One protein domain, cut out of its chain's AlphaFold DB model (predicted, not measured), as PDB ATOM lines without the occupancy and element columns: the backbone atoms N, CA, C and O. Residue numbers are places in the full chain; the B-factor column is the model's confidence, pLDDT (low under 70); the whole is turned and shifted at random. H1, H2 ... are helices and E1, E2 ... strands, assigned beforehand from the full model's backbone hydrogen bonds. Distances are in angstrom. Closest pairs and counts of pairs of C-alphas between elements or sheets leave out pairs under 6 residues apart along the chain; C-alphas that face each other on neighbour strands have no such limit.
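Overview. This is residues 128 to 203 of the 279 residues of an uncharacterized protein of Sutterella sp. CAG:351 (UniProt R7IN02). A three-strand antiparallel sheet, E1 - E2 - E3, forms the largest part, with the short helices H1 and H2 at its E3 side and a small hairpin, E4 and E5, beyond them. That hairpin's turn and Asp 135, in the unnamed stretch 128 to 142, mark opposite ends of the long axis. The 76 printed residues include, in order, E1 E2 E3 H1 E4 E5 H2, of mixed class. The whole is compact, with a radius of gyration of the C-alphas of 12.5 A and spans of 39 by 32 by 20 A.

Arrangement. Start at E1, residues 143 to 150, and E2, residues 153 to 162, a hairpin at 147 degrees, with N 145 and O 157 2.9 A apart. E2 and E3, residues 166 to 171, form the next hairpin, with N 160 and O 168 2.9 A apart; E1 E2 E3 is a meander, each strand the antiparallel neighbour of the one before. H1, residues 180 to 183, is on the sheet at a height of 4.7 A, over none of its strands; the closest C-alphas to E3 are Val 168 and Leu 180, 4.9 A. E4, residues 184 to 186, and E5, residues 191 to 193, form a hairpin, with N 185 and O 192 2.8 A apart. H2, residues 195 to 201, stands at the sheet's level and only just touches H1, with 3 pairs of C-alphas within 8 A, the closest Val 183 and Glu 197, 5.2 A. Every O i to N i+4 pair in H2 is within hydrogen-bond range; H1 is too short for one.

Along the chain. Find C-alpha 143 at (4.261, 60.101, 287.384); E1 runs 19.7 A from there. E2 covers 26.9 A, E3 16.5 A and H2 10.0 A, ending at C-alpha 201 at (14.864, 66.723, 297.669).

Size, cuts and confidence. Look to Asp 135 and Gly 188 for the farthest C-alphas, 38.8 A apart. The printed part has no cut, and no link is long. Expect pLDDT under 70 in residues 134 to 141 and 173 to 176.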
ATOM      1  N   PHE A 128      12.321  55.090 298.004       91.56
ATOM      2  CA  PHE A 128      11.840  56.239 298.770       91.56
ATOM      3  C   PHE A 128      10.879  55.864 299.906       91.56
ATOM      4  O   PHE A 128      10.478  56.760 300.648       91.56
ATOM      5  N   ASP A 129      10.551  54.579 300.084       91.31
ATOM      6  CA  ASP A 129       9.534  54.100 301.027       91.31
ATOM      7  C   ASP A 129       8.172  54.798 300.821       91.31
ATOM      8  O   ASP A 129       7.461  55.138 301.777       91.31
ATOM      9  N   CYS A 130       7.813  55.044 299.557       90.81
ATOM     10  CA  CYS A 130       6.586  55.731 299.183       90.81
ATOM     11  C   CYS A 130       5.353  54.951 299.651       90.81
ATOM     12  O   CYS A 130       5.215  53.742 299.454       90.81
ATOM     13  N   ARG A 131       4.398  55.669 300.240       88.94
ATOM     14  CA  ARG A 131       3.070  55.147 300.567       88.94
ATOM     15  C   ARG A 131       2.078  55.517 299.465       88.94
ATOM     16  O   ARG A 131       2.120  56.652 298.981       88.94
ATOM     17  N   PRO A 132       1.166  54.604 299.090       80.50
ATOM     18  CA  PRO A 132       0.159  54.891 298.079       80.50
ATOM     19  C   PRO A 132      -0.753  56.036 298.533       80.50
ATOM     20  O   PRO A 132      -1.125  56.129 299.706       80.50
ATOM     21  N   LEU A 133      -1.122  56.899 297.589       72.81
ATOM     22  CA  LEU A 133      -2.099  57.961 297.791       72.81
ATOM     23  C   LEU A 133      -3.406  57.548 297.110       72.81
ATOM     24  O   LEU A 133      -3.441  57.397 295.894       72.81
ATOM     25  N   PHE A 134      -4.474  57.363 297.886       58.75
ATOM     26  CA  PHE A 134      -5.762  56.906 297.351       58.75
ATOM     27  C   PHE A 134      -6.726  58.052 296.997       58.75
ATOM     28  O   PHE A 134      -7.639  57.841 296.209       58.75
ATOM     29  N   ASP A 135      -6.494  59.268 297.511       53.28
ATOM     30  CA  ASP A 135      -7.530  60.318 297.552       53.28
ATOM     31  C   ASP A 135      -7.239  61.595 296.752       53.28
ATOM     32  O   ASP A 135      -8.023  62.543 296.793       53.28
ATOM     33  N   LYS A 136      -6.141  61.672 295.995       51.16
ATOM     34  CA  LYS A 136      -5.917  62.815 295.097       51.16
ATOM     35  C   LYS A 136      -5.340  62.339 293.779       51.16
ATOM     36  O   LYS A 136      -4.270  61.744 293.763       51.16
ATOM     37  N   GLN A 137      -6.017  62.656 292.679       51.25
ATOM     38  CA  GLN A 137      -5.340  62.779 291.394       51.25
ATOM     39  C   GLN A 137      -4.592  64.115 291.419       51.25
ATOM     40  O   GLN A 137      -5.239  65.165 291.463       51.25
ATOM     41  N   PRO A 138      -3.252  64.118 291.466       54.69
ATOM     42  CA  PRO A 138      -2.516  65.362 291.366       54.69
ATOM     43  C   PRO A 138      -2.690  65.940 289.958       54.69
ATOM     44  O   PRO A 138      -2.651  65.216 288.965       54.69
ATOM     45  N   GLN A 139      -2.883  67.256 289.872       54.50
ATOM     46  CA  GLN A 139      -2.933  67.999 288.610       54.50
ATOM     47  C   GLN A 139      -1.516  68.325 288.110       54.50
ATOM     48  O   GLN A 139      -1.193  69.484 287.863       54.50
ATOM     49  N   THR A 140      -0.639  67.325 288.012       57.75
ATOM     50  CA  THR A 140       0.742  67.507 287.538       57.75
ATOM     51  C   THR A 140       1.048  66.593 286.356       57.75
ATOM     52  O   THR A 140       0.489  65.509 286.212       57.75
ATOM     53  N   THR A 141       1.937  67.052 285.474       65.19
ATOM     54  CA  THR A 141       2.321  66.408 284.204       65.19
ATOM     55  C   THR A 141       3.332  65.260 284.371       65.19
ATOM     56  O   THR A 141       4.065  64.946 283.437       65.19
ATOM     57  N   GLY A 142       3.390  64.631 285.548       79.00
ATOM     58  CA  GLY A 142       4.385  63.616 285.910       79.00
ATOM     59  C   GLY A 142       3.781  62.336 286.485       79.00
ATOM     60  O   GLY A 142       2.584  62.242 286.753       79.00
ATOM     61  N   PHE A 143       4.631  61.335 286.698       88.19
ATOM     62  CA  PHE A 143       4.261  60.101 287.384       88.19
ATOM     63  C   PHE A 143       4.309  60.326 288.896       88.19
ATOM     64  O   PHE A 143       5.375  60.573 289.461       88.19
ATOM     65  N   LEU A 144       3.160  60.234 289.566       89.62
ATOM     66  CA  LEU A 144       3.112  60.232 291.028       89.62
ATOM     67  C   LEU A 144       3.747  58.938 291.552       89.62
ATOM     68  O   LEU A 144       3.225  57.855 291.294       89.62
ATOM     69  N   LEU A 145       4.829  59.059 292.323       91.19
ATOM     70  CA  LEU A 145       5.454  57.927 293.016       91.19
ATOM     71  C   LEU A 145       4.732  57.613 294.336       91.19
ATOM     72  O   LEU A 145       4.599  56.455 294.719       91.19
ATOM     73  N   GLY A 146       4.239  58.641 295.033       89.31
ATOM     74  CA  GLY A 146       3.448  58.492 296.257       89.31
ATOM     75  C   GLY A 146       3.824  59.495 297.341       89.31
ATOM     76  O   GLY A 146       4.364  60.562 297.059       89.31
ATOM     77  N   VAL A 147       3.500  59.154 298.591       88.56
ATOM     78  CA  VAL A 147       3.788  59.970 299.780       88.56
ATOM     79  C   VAL A 147       5.042  59.460 300.479       88.56
ATOM     80  O   VAL A 147       5.071  58.317 300.931       88.56
ATOM     81  N   VAL A 148       6.026  60.332 300.669       88.94
ATOM     82  CA  VAL A 148       7.230  60.069 301.465       88.94
ATOM     83  C   VAL A 148       7.134  60.797 302.805       88.94
ATOM     84  O   VAL A 148       6.613  61.913 302.891       88.94
ATOM     85  N   LEU A 149       7.628  60.167 303.873       83.25
ATOM     86  CA  LEU A 149       7.737  60.797 305.188       83.25
ATOM     87  C   LEU A 149       9.087  61.509 305.322       83.25
ATOM     88  O   LEU A 149      10.140  60.876 305.272       83.25
ATOM     89  N   SER A 150       9.044  62.822 305.539       77.88
ATOM     90  CA  SER A 150      10.208  63.663 305.834       77.88
ATOM     91  C   SER A 150      10.042  64.253 307.235       77.88
ATOM     92  O   SER A 150       9.333  65.242 307.450       77.88
ATOM     93  N   GLY A 151      10.608  63.570 308.235       73.88
ATOM     94  CA  GLY A 151      10.338  63.863 309.645       73.88
ATOM     95  C   GLY A 151       8.855  63.669 309.981       73.88
ATOM     96  O   GLY A 151       8.310  62.585 309.791       73.88
ATOM     97  N   ASN A 152       8.195  64.729 310.454       71.81
ATOM     98  CA  ASN A 152       6.758  64.720 310.770       71.81
ATOM     99  C   ASN A 152       5.863  65.108 309.580       71.81
ATOM    100  O   ASN A 152       4.646  65.212 309.737       71.81
ATOM    101  N   HIS A 153       6.445  65.349 308.404       75.88
ATOM    102  CA  HIS A 153       5.726  65.843 307.234       75.88
ATOM    103  C   HIS A 153       5.549  64.754 306.183       75.88
ATOM    104  O   HIS A 153       6.388  63.868 306.019       75.88
ATOM    105  N   ARG A 154       4.434  64.848 305.463       81.50
ATOM    106  CA  ARG A 154       4.120  64.033 304.292       81.50
ATOM    107  C   ARG A 154       4.400  64.876 303.059       81.50
ATOM    108  O   ARG A 154       3.876  65.980 302.971       81.50
ATOM    109  N   VAL A 155       5.216  64.356 302.156       84.94
ATOM    110  CA  VAL A 155       5.622  65.035 300.923       84.94
ATOM    111  C   VAL A 155       5.219  64.148 299.754       84.94
ATOM    112  O   VAL A 155       5.561  62.964 299.757       84.94
ATOM    113  N   LEU A 156       4.485  64.677 298.775       87.25
ATOM    114  CA  LEU A 156       4.262  63.939 297.531       87.25
ATOM    115  C   LEU A 156       5.514  63.996 296.665       87.25
ATOM    116  O   LEU A 156       6.125  65.053 296.526       87.25
ATOM    117  N   LEU A 157       5.878  62.862 296.080       89.50
ATOM    118  CA  LEU A 157       7.023  62.749 295.193       89.50
ATOM    119  C   LEU A 157       6.569  62.402 293.776       89.50
ATOM    120  O   LEU A 157       5.779  61.476 293.566       89.50
ATOM    121  N   PHE A 158       7.104  63.139 292.811       90.56
ATOM    122  CA  PHE A 158       6.801  63.022 291.393       90.56
ATOM    123  C   PHE A 158       8.067  62.706 290.605       90.56
ATOM    124  O   PHE A 158       9.134  63.253 290.885       90.56
ATOM    125  N   LEU A 159       7.922  61.848 289.600       93.38
ATOM    126  CA  LEU A 159       8.900  61.645 288.542       93.38
ATOM    127  C   LEU A 159       8.402  62.357 287.279       93.38
ATOM    128  O   LEU A 159       7.358  62.011 286.724       93.38
ATOM    129  N   GLU A 160       9.156  63.345 286.826       91.81
ATOM    130  CA  GLU A 160       8.862  64.158 285.649       91.81
ATOM    131  C   GLU A 160       9.968  63.981 284.605       91.81
ATOM    132  O   GLU A 160      11.075  63.535 284.910       91.81
ATOM    133  N   HIS A 161       9.664  64.318 283.354       90.56
ATOM    134  CA  HIS A 161      10.645  64.321 282.276       90.56
ATOM    135  C   HIS A 161      10.695  65.704 281.634       90.56
ATOM    136  O   HIS A 161       9.718  66.174 281.049       90.56
ATOM    137  N   GLU A 162      11.852  66.342 281.726       88.38
ATOM    138  CA  GLU A 162      12.140  67.647 281.151       88.38
ATOM    139  C   GLU A 162      12.959  67.477 279.863       88.38
ATOM    140  O   GLU A 162      13.930  66.727 279.816       88.38
ATOM    141  N   GLN A 163      12.597  68.194 278.794       80.06
ATOM    142  CA  GLN A 163      13.210  68.000 277.469       80.06
ATOM    143  C   GLN A 163      14.724  68.274 277.423       80.06
ATOM    144  O   GLN A 163      15.415  67.698 276.589       80.06
ATOM    145  N   GLN A 164      15.236  69.167 278.276       80.94
ATOM    146  CA  GLN A 164      16.646  69.576 278.259       80.94
ATOM    147  C   GLN A 164      17.525  68.747 279.200       80.94
ATOM    148  O   GLN A 164      18.701  68.532 278.919       80.94
ATOM    149  N   THR A 165      16.967  68.314 280.326       81.31
ATOM    150  CA  THR A 165      17.702  67.743 281.463       81.31
ATOM    151  C   THR A 165      17.402  66.253 281.662       81.31
ATOM    152  O   THR A 165      18.205  65.546 282.270       81.31
ATOM    153  N   GLY A 166      16.303  65.748 281.090       89.44
ATOM    154  CA  GLY A 166      15.866  64.358 281.179       89.44
ATOM    155  C   GLY A 166      14.955  64.104 282.379       89.44
ATOM    156  O   GLY A 166      14.098  64.917 282.719       89.44
ATOM    157  N   TRP A 167      15.109  62.941 283.012       93.12
ATOM    158  CA  TRP A 167      14.296  62.546 284.163       93.12
ATOM    159  C   TRP A 167      14.666  63.331 285.422       93.12
ATOM    160  O   TRP A 167      15.826  63.338 285.849       93.12
ATOM    161  N   VAL A 168      13.660  63.926 286.059       92.38
ATOM    162  CA  VAL A 168      13.801  64.703 287.290       92.38
ATOM    163  C   VAL A 168      12.806  64.248 288.352       92.38
ATOM    164  O   VAL A 168      11.689  63.823 288.059       92.38
ATOM    165  N   LEU A 169      13.222  64.343 289.608       91.94
ATOM    166  CA  LEU A 169      12.387  64.142 290.778       91.94
ATOM    167  C   LEU A 169      11.942  65.492 291.328       91.94
ATOM    168  O   LEU A 169      12.749  66.404 291.506       91.94
ATOM    169  N   ARG A 170      10.654  65.603 291.647       88.25
ATOM    170  CA  ARG A 170      10.067  66.800 292.248       88.25
ATOM    171  C   ARG A 170       9.272  66.418 293.486       88.25
ATOM    172  O   ARG A 170       8.385  65.572 293.427       88.25
ATOM    173  N   ALA A 171       9.586  67.056 294.605       85.94
ATOM    174  CA  ALA A 171       8.743  67.032 295.792       85.94
ATOM    175  C   ALA A 171       7.639  68.097 295.684       85.94
ATOM    176  O   ALA A 171       7.872  69.184 295.152       85.94
ATOM    177  N   GLU A 172       6.447  67.807 296.203       77.38
ATOM    178  CA  GLU A 172       5.381  68.801 296.392       77.38
ATOM    179  C   GLU A 172       5.912  69.989 297.195       77.38
ATOM    180  O   GLU A 172       6.684  69.819 298.140       77.38
ATOM    181  N   ASP A 173       5.543  71.196 296.768       67.06
ATOM    182  CA  ASP A 173       6.052  72.468 297.289       67.06
ATOM    183  C   ASP A 173       7.576  72.686 297.126       67.06
ATOM    184  O   ASP A 173       8.109  73.695 297.592       67.06
ATOM    185  N   SER A 174       8.299  71.799 296.423       68.31
ATOM    186  CA  SER A 174       9.664  72.086 295.972       68.31
ATOM    187  C   SER A 174       9.640  72.873 294.663       68.31
ATOM    188  O   SER A 174       9.187  72.399 293.617       68.31
ATOM    189  N   HIS A 175      10.211  74.076 294.700       61.06
ATOM    190  CA  HIS A 175      10.446  74.882 293.501       61.06
ATOM    191  C   HIS A 175      11.583  74.342 292.620       61.06
ATOM    192  O   HIS A 175      11.701  74.768 291.472       61.06
ATOM    193  N   HIS A 176      12.377  73.387 293.116       69.25
ATOM    194  CA  HIS A 176      13.560  72.885 292.421       69.25
ATOM    195  C   HIS A 176      13.428  71.386 292.131       69.25
ATOM    196  O   HIS A 176      13.336  70.595 293.077       69.25
ATOM    197  N   PRO A 177      13.385  70.990 290.848       79.25
ATOM    198  CA  PRO A 177      13.529  69.596 290.465       79.25
ATOM    199  C   PRO A 177      14.974  69.141 290.705       79.25
ATOM    200  O   PRO A 177      15.917  69.897 290.475       79.25
ATOM    201  N   THR A 178      15.157  67.899 291.145       86.25
ATOM    202  CA  THR A 178      16.474  67.263 291.270       86.25
ATOM    203  C   THR A 178      16.634  66.243 290.154       86.25
ATOM    204  O   THR A 178      15.731  65.439 289.924       86.25
ATOM    205  N   LEU A 179      17.769  66.235 289.456       89.12
ATOM    206  CA  LEU A 179      18.017  65.240 288.413       89.12
ATOM    207  C   LEU A 179      17.996  63.834 289.008       89.12
ATOM    208  O   LEU A 179      18.685  63.556 289.989       89.12
ATOM    209  N   LEU A 180      17.260  62.918 288.378       92.38
ATOM    210  CA  LEU A 180      17.177  61.538 288.856       92.38
ATOM    211  C   LEU A 180      18.572  60.892 288.927       92.38
ATOM    212  O   LEU A 180      18.878  60.181 289.879       92.38
ATOM    213  N   ALA A 181      19.433  61.180 287.951       88.19
ATOM    214  CA  ALA A 181      20.799  60.657 287.903       88.19
ATOM    215  C   ALA A 181      21.685  61.122 289.073       88.19
ATOM    216  O   ALA A 181      22.621  60.402 289.419       88.19
ATOM    217  N   ASP A 182      21.394  62.281 289.670       84.62
ATOM    218  CA  ASP A 182      22.160  62.816 290.800       84.62
ATOM    219  C   ASP A 182      21.723  62.169 292.120       84.62
ATOM    220  O   ASP A 182      22.559  61.886 292.974       84.62
ATOM    221  N   VAL A 183      20.432  61.846 292.258       90.38
ATOM    222  CA  VAL A 183      19.910  61.142 293.441       90.38
ATOM    223  C   VAL A 183      20.268  59.657 293.432       90.38
ATOM    224  O   VAL A 183      20.328  59.031 294.486       90.38
ATOM    225  N   LEU A 184      20.488  59.057 292.265       93.19
ATOM    226  CA  LEU A 184      20.872  57.656 292.166       93.19
ATOM    227  C   LEU A 184      22.352  57.456 292.510       93.19
ATOM    228  O   LEU A 184      23.238  58.201 292.092       93.19
ATOM    229  N   ALA A 185      22.627  56.376 293.225       91.81
ATOM    230  CA  ALA A 185      23.962  55.989 293.630       91.81
ATOM    231  C   ALA A 185      24.138  54.469 293.577       91.81
ATOM    232  O   ALA A 185      23.182  53.703 293.442       91.81
ATOM    233  N   PHE A 186      25.384  54.022 293.701       90.81
ATOM    234  CA  PHE A 186      25.720  52.602 293.785       90.81
ATOM    235  C   PHE A 186      26.704  52.342 294.911       90.81
ATOM    236  O   PHE A 186      27.744  52.999 295.002       90.81
ATOM    237  N   ASP A 187      26.380  51.364 295.751       87.69
ATOM    238  CA  ASP A 187      27.148  51.027 296.956       87.69
ATOM    239  C   ASP A 187      28.225  49.946 296.710       87.69
ATOM    240  O   ASP A 187      28.872  49.457 297.641       87.69
ATOM    241  N   GLY A 188      28.434  49.558 295.448       85.06
ATOM    242  CA  GLY A 188      29.308  48.451 295.056       85.06
ATOM    243  C   GLY A 188      28.573  47.128 294.831       85.06
ATOM    244  O   GLY A 188      29.163  46.215 294.255       85.06
ATOM    245  N   VAL A 189      27.319  47.022 295.276       88.88
ATOM    246  CA  VAL A 189      26.490  45.816 295.173       88.88
ATOM    247  C   VAL A 189      25.135  46.138 294.554       88.88
ATOM    248  O   VAL A 189      24.748  45.480 293.596       88.88
ATOM    249  N   ASP A 190      24.453  47.162 295.064       92.00
ATOM    250  CA  ASP A 190      23.081  47.510 294.710       92.00
ATOM    251  C   ASP A 190      22.983  48.979 294.267       92.00
ATOM    252  O   ASP A 190      23.761  49.843 294.698       92.00
ATOM    253  N   TYR A 191      21.986  49.273 293.429       93.19
ATOM    254  CA  TYR A 191      21.545  50.647 293.192       93.19
ATOM    255  C   TYR A 191      20.744  51.152 294.395       93.19
ATOM    256  O   TYR A 191      19.865  50.465 294.911       93.19
ATOM    257  N   THR A 192      21.054  52.363 294.842       92.69
ATOM    258  CA  THR A 192      20.453  53.015 296.011       92.69
ATOM    259  C   THR A 192      20.269  54.506 295.740       92.69
ATOM    260  O   THR A 192      20.654  55.011 294.688       92.69
ATOM    261  N   LEU A 193      19.686  55.221 296.696       91.69
ATOM    262  CA  LEU A 193      19.623  56.678 296.693       91.69
ATOM    263  C   LEU A 193      20.812  57.264 297.462       91.69
ATOM    264  O   LEU A 193      21.189  56.738 298.514       91.69
ATOM    265  N   ASP A 194      21.369  58.359 296.953       88.19
ATOM    266  CA  ASP A 194      22.305  59.206 297.677       88.19
ATOM    267  C   ASP A 194      21.580  59.833 298.887       88.19
ATOM    268  O   ASP A 194      20.546  60.493 298.720       88.19
ATOM    269  N   PRO A 195      22.062  59.610 300.125       83.56
ATOM    270  CA  PRO A 195      21.369  60.074 301.323       83.56
ATOM    271  C   PRO A 195      21.227  61.595 301.415       83.56
ATOM    272  O   PRO A 195      20.254  62.073 302.002       83.56
ATOM    273  N   LEU A 196      22.190  62.352 300.882       79.19
ATOM    274  CA  LEU A 196      22.167  63.806 300.929       79.19
ATOM    275  C   LEU A 196      21.187  64.353 299.897       79.19
ATOM    276  O   LEU A 196      20.319  65.138 300.267       79.19
ATOM    277  N   GLU A 197      21.279  63.905 298.647       84.00
ATOM    278  CA  GLU A 197      20.360  64.327 297.583       84.00
ATOM    279  C   GLU A 197      18.914  63.952 297.927       84.00
ATOM    280  O   GLU A 197      18.006  64.776 297.810       84.00
ATOM    281  N   LYS A 198      18.694  62.748 298.485       86.44
ATOM    282  CA  LYS A 198      17.391  62.334 299.032       86.44
ATOM    283  C   LYS A 198      16.908  63.295 300.119       86.44
ATOM    284  O   LYS A 198      15.745  63.696 300.108       86.44
ATOM    285  N   ALA A 199      17.768  63.657 301.072       80.25
ATOM    286  CA  ALA A 199      17.395  64.557 302.162       80.25
ATOM    287  C   ALA A 199      17.073  65.974 301.662       80.25
ATOM    288  O   ALA A 199      16.117  66.577 302.139       80.25
ATOM    289  N   ILE A 200      17.846  66.484 300.702       79.12
ATOM    290  CA  ILE A 200      17.658  67.804 300.094       79.12
ATOM    291  C   ILE A 200      16.349  67.856 299.298       79.12
ATOM    292  O   ILE A 200      15.552  68.773 299.496       79.12
ATOM    293  N   LEU A 201      16.095  66.852 298.454       83.88
ATOM    294  CA  LEU A 201      14.864  66.723 297.669       83.88
ATOM    295  C   LEU A 201      13.613  66.716 298.562       83.88
ATOM    296  O   LEU A 201      12.612  67.352 298.243       83.88
ATOM    297  N   LEU A 202      13.674  66.019 299.700       81.69
ATOM    298  CA  LEU A 202      12.558  65.895 300.642       81.69
ATOM    299  C   LEU A 202      12.460  67.055 301.645       81.69
ATOM    300  O   LEU A 202      11.523  67.091 302.450       81.69
ATOM    301  N   TRP A 203      13.393  68.011 301.609       76.62
ATOM    302  CA  TRP A 203      13.367  69.230 302.417       76.62
ATOM    303  C   TRP A 203      12.508  70.313 301.735       76.62
ATOM    304  O   TRP A 203      12.949  71.428 301.434       76.62
TER     305      TRP A 203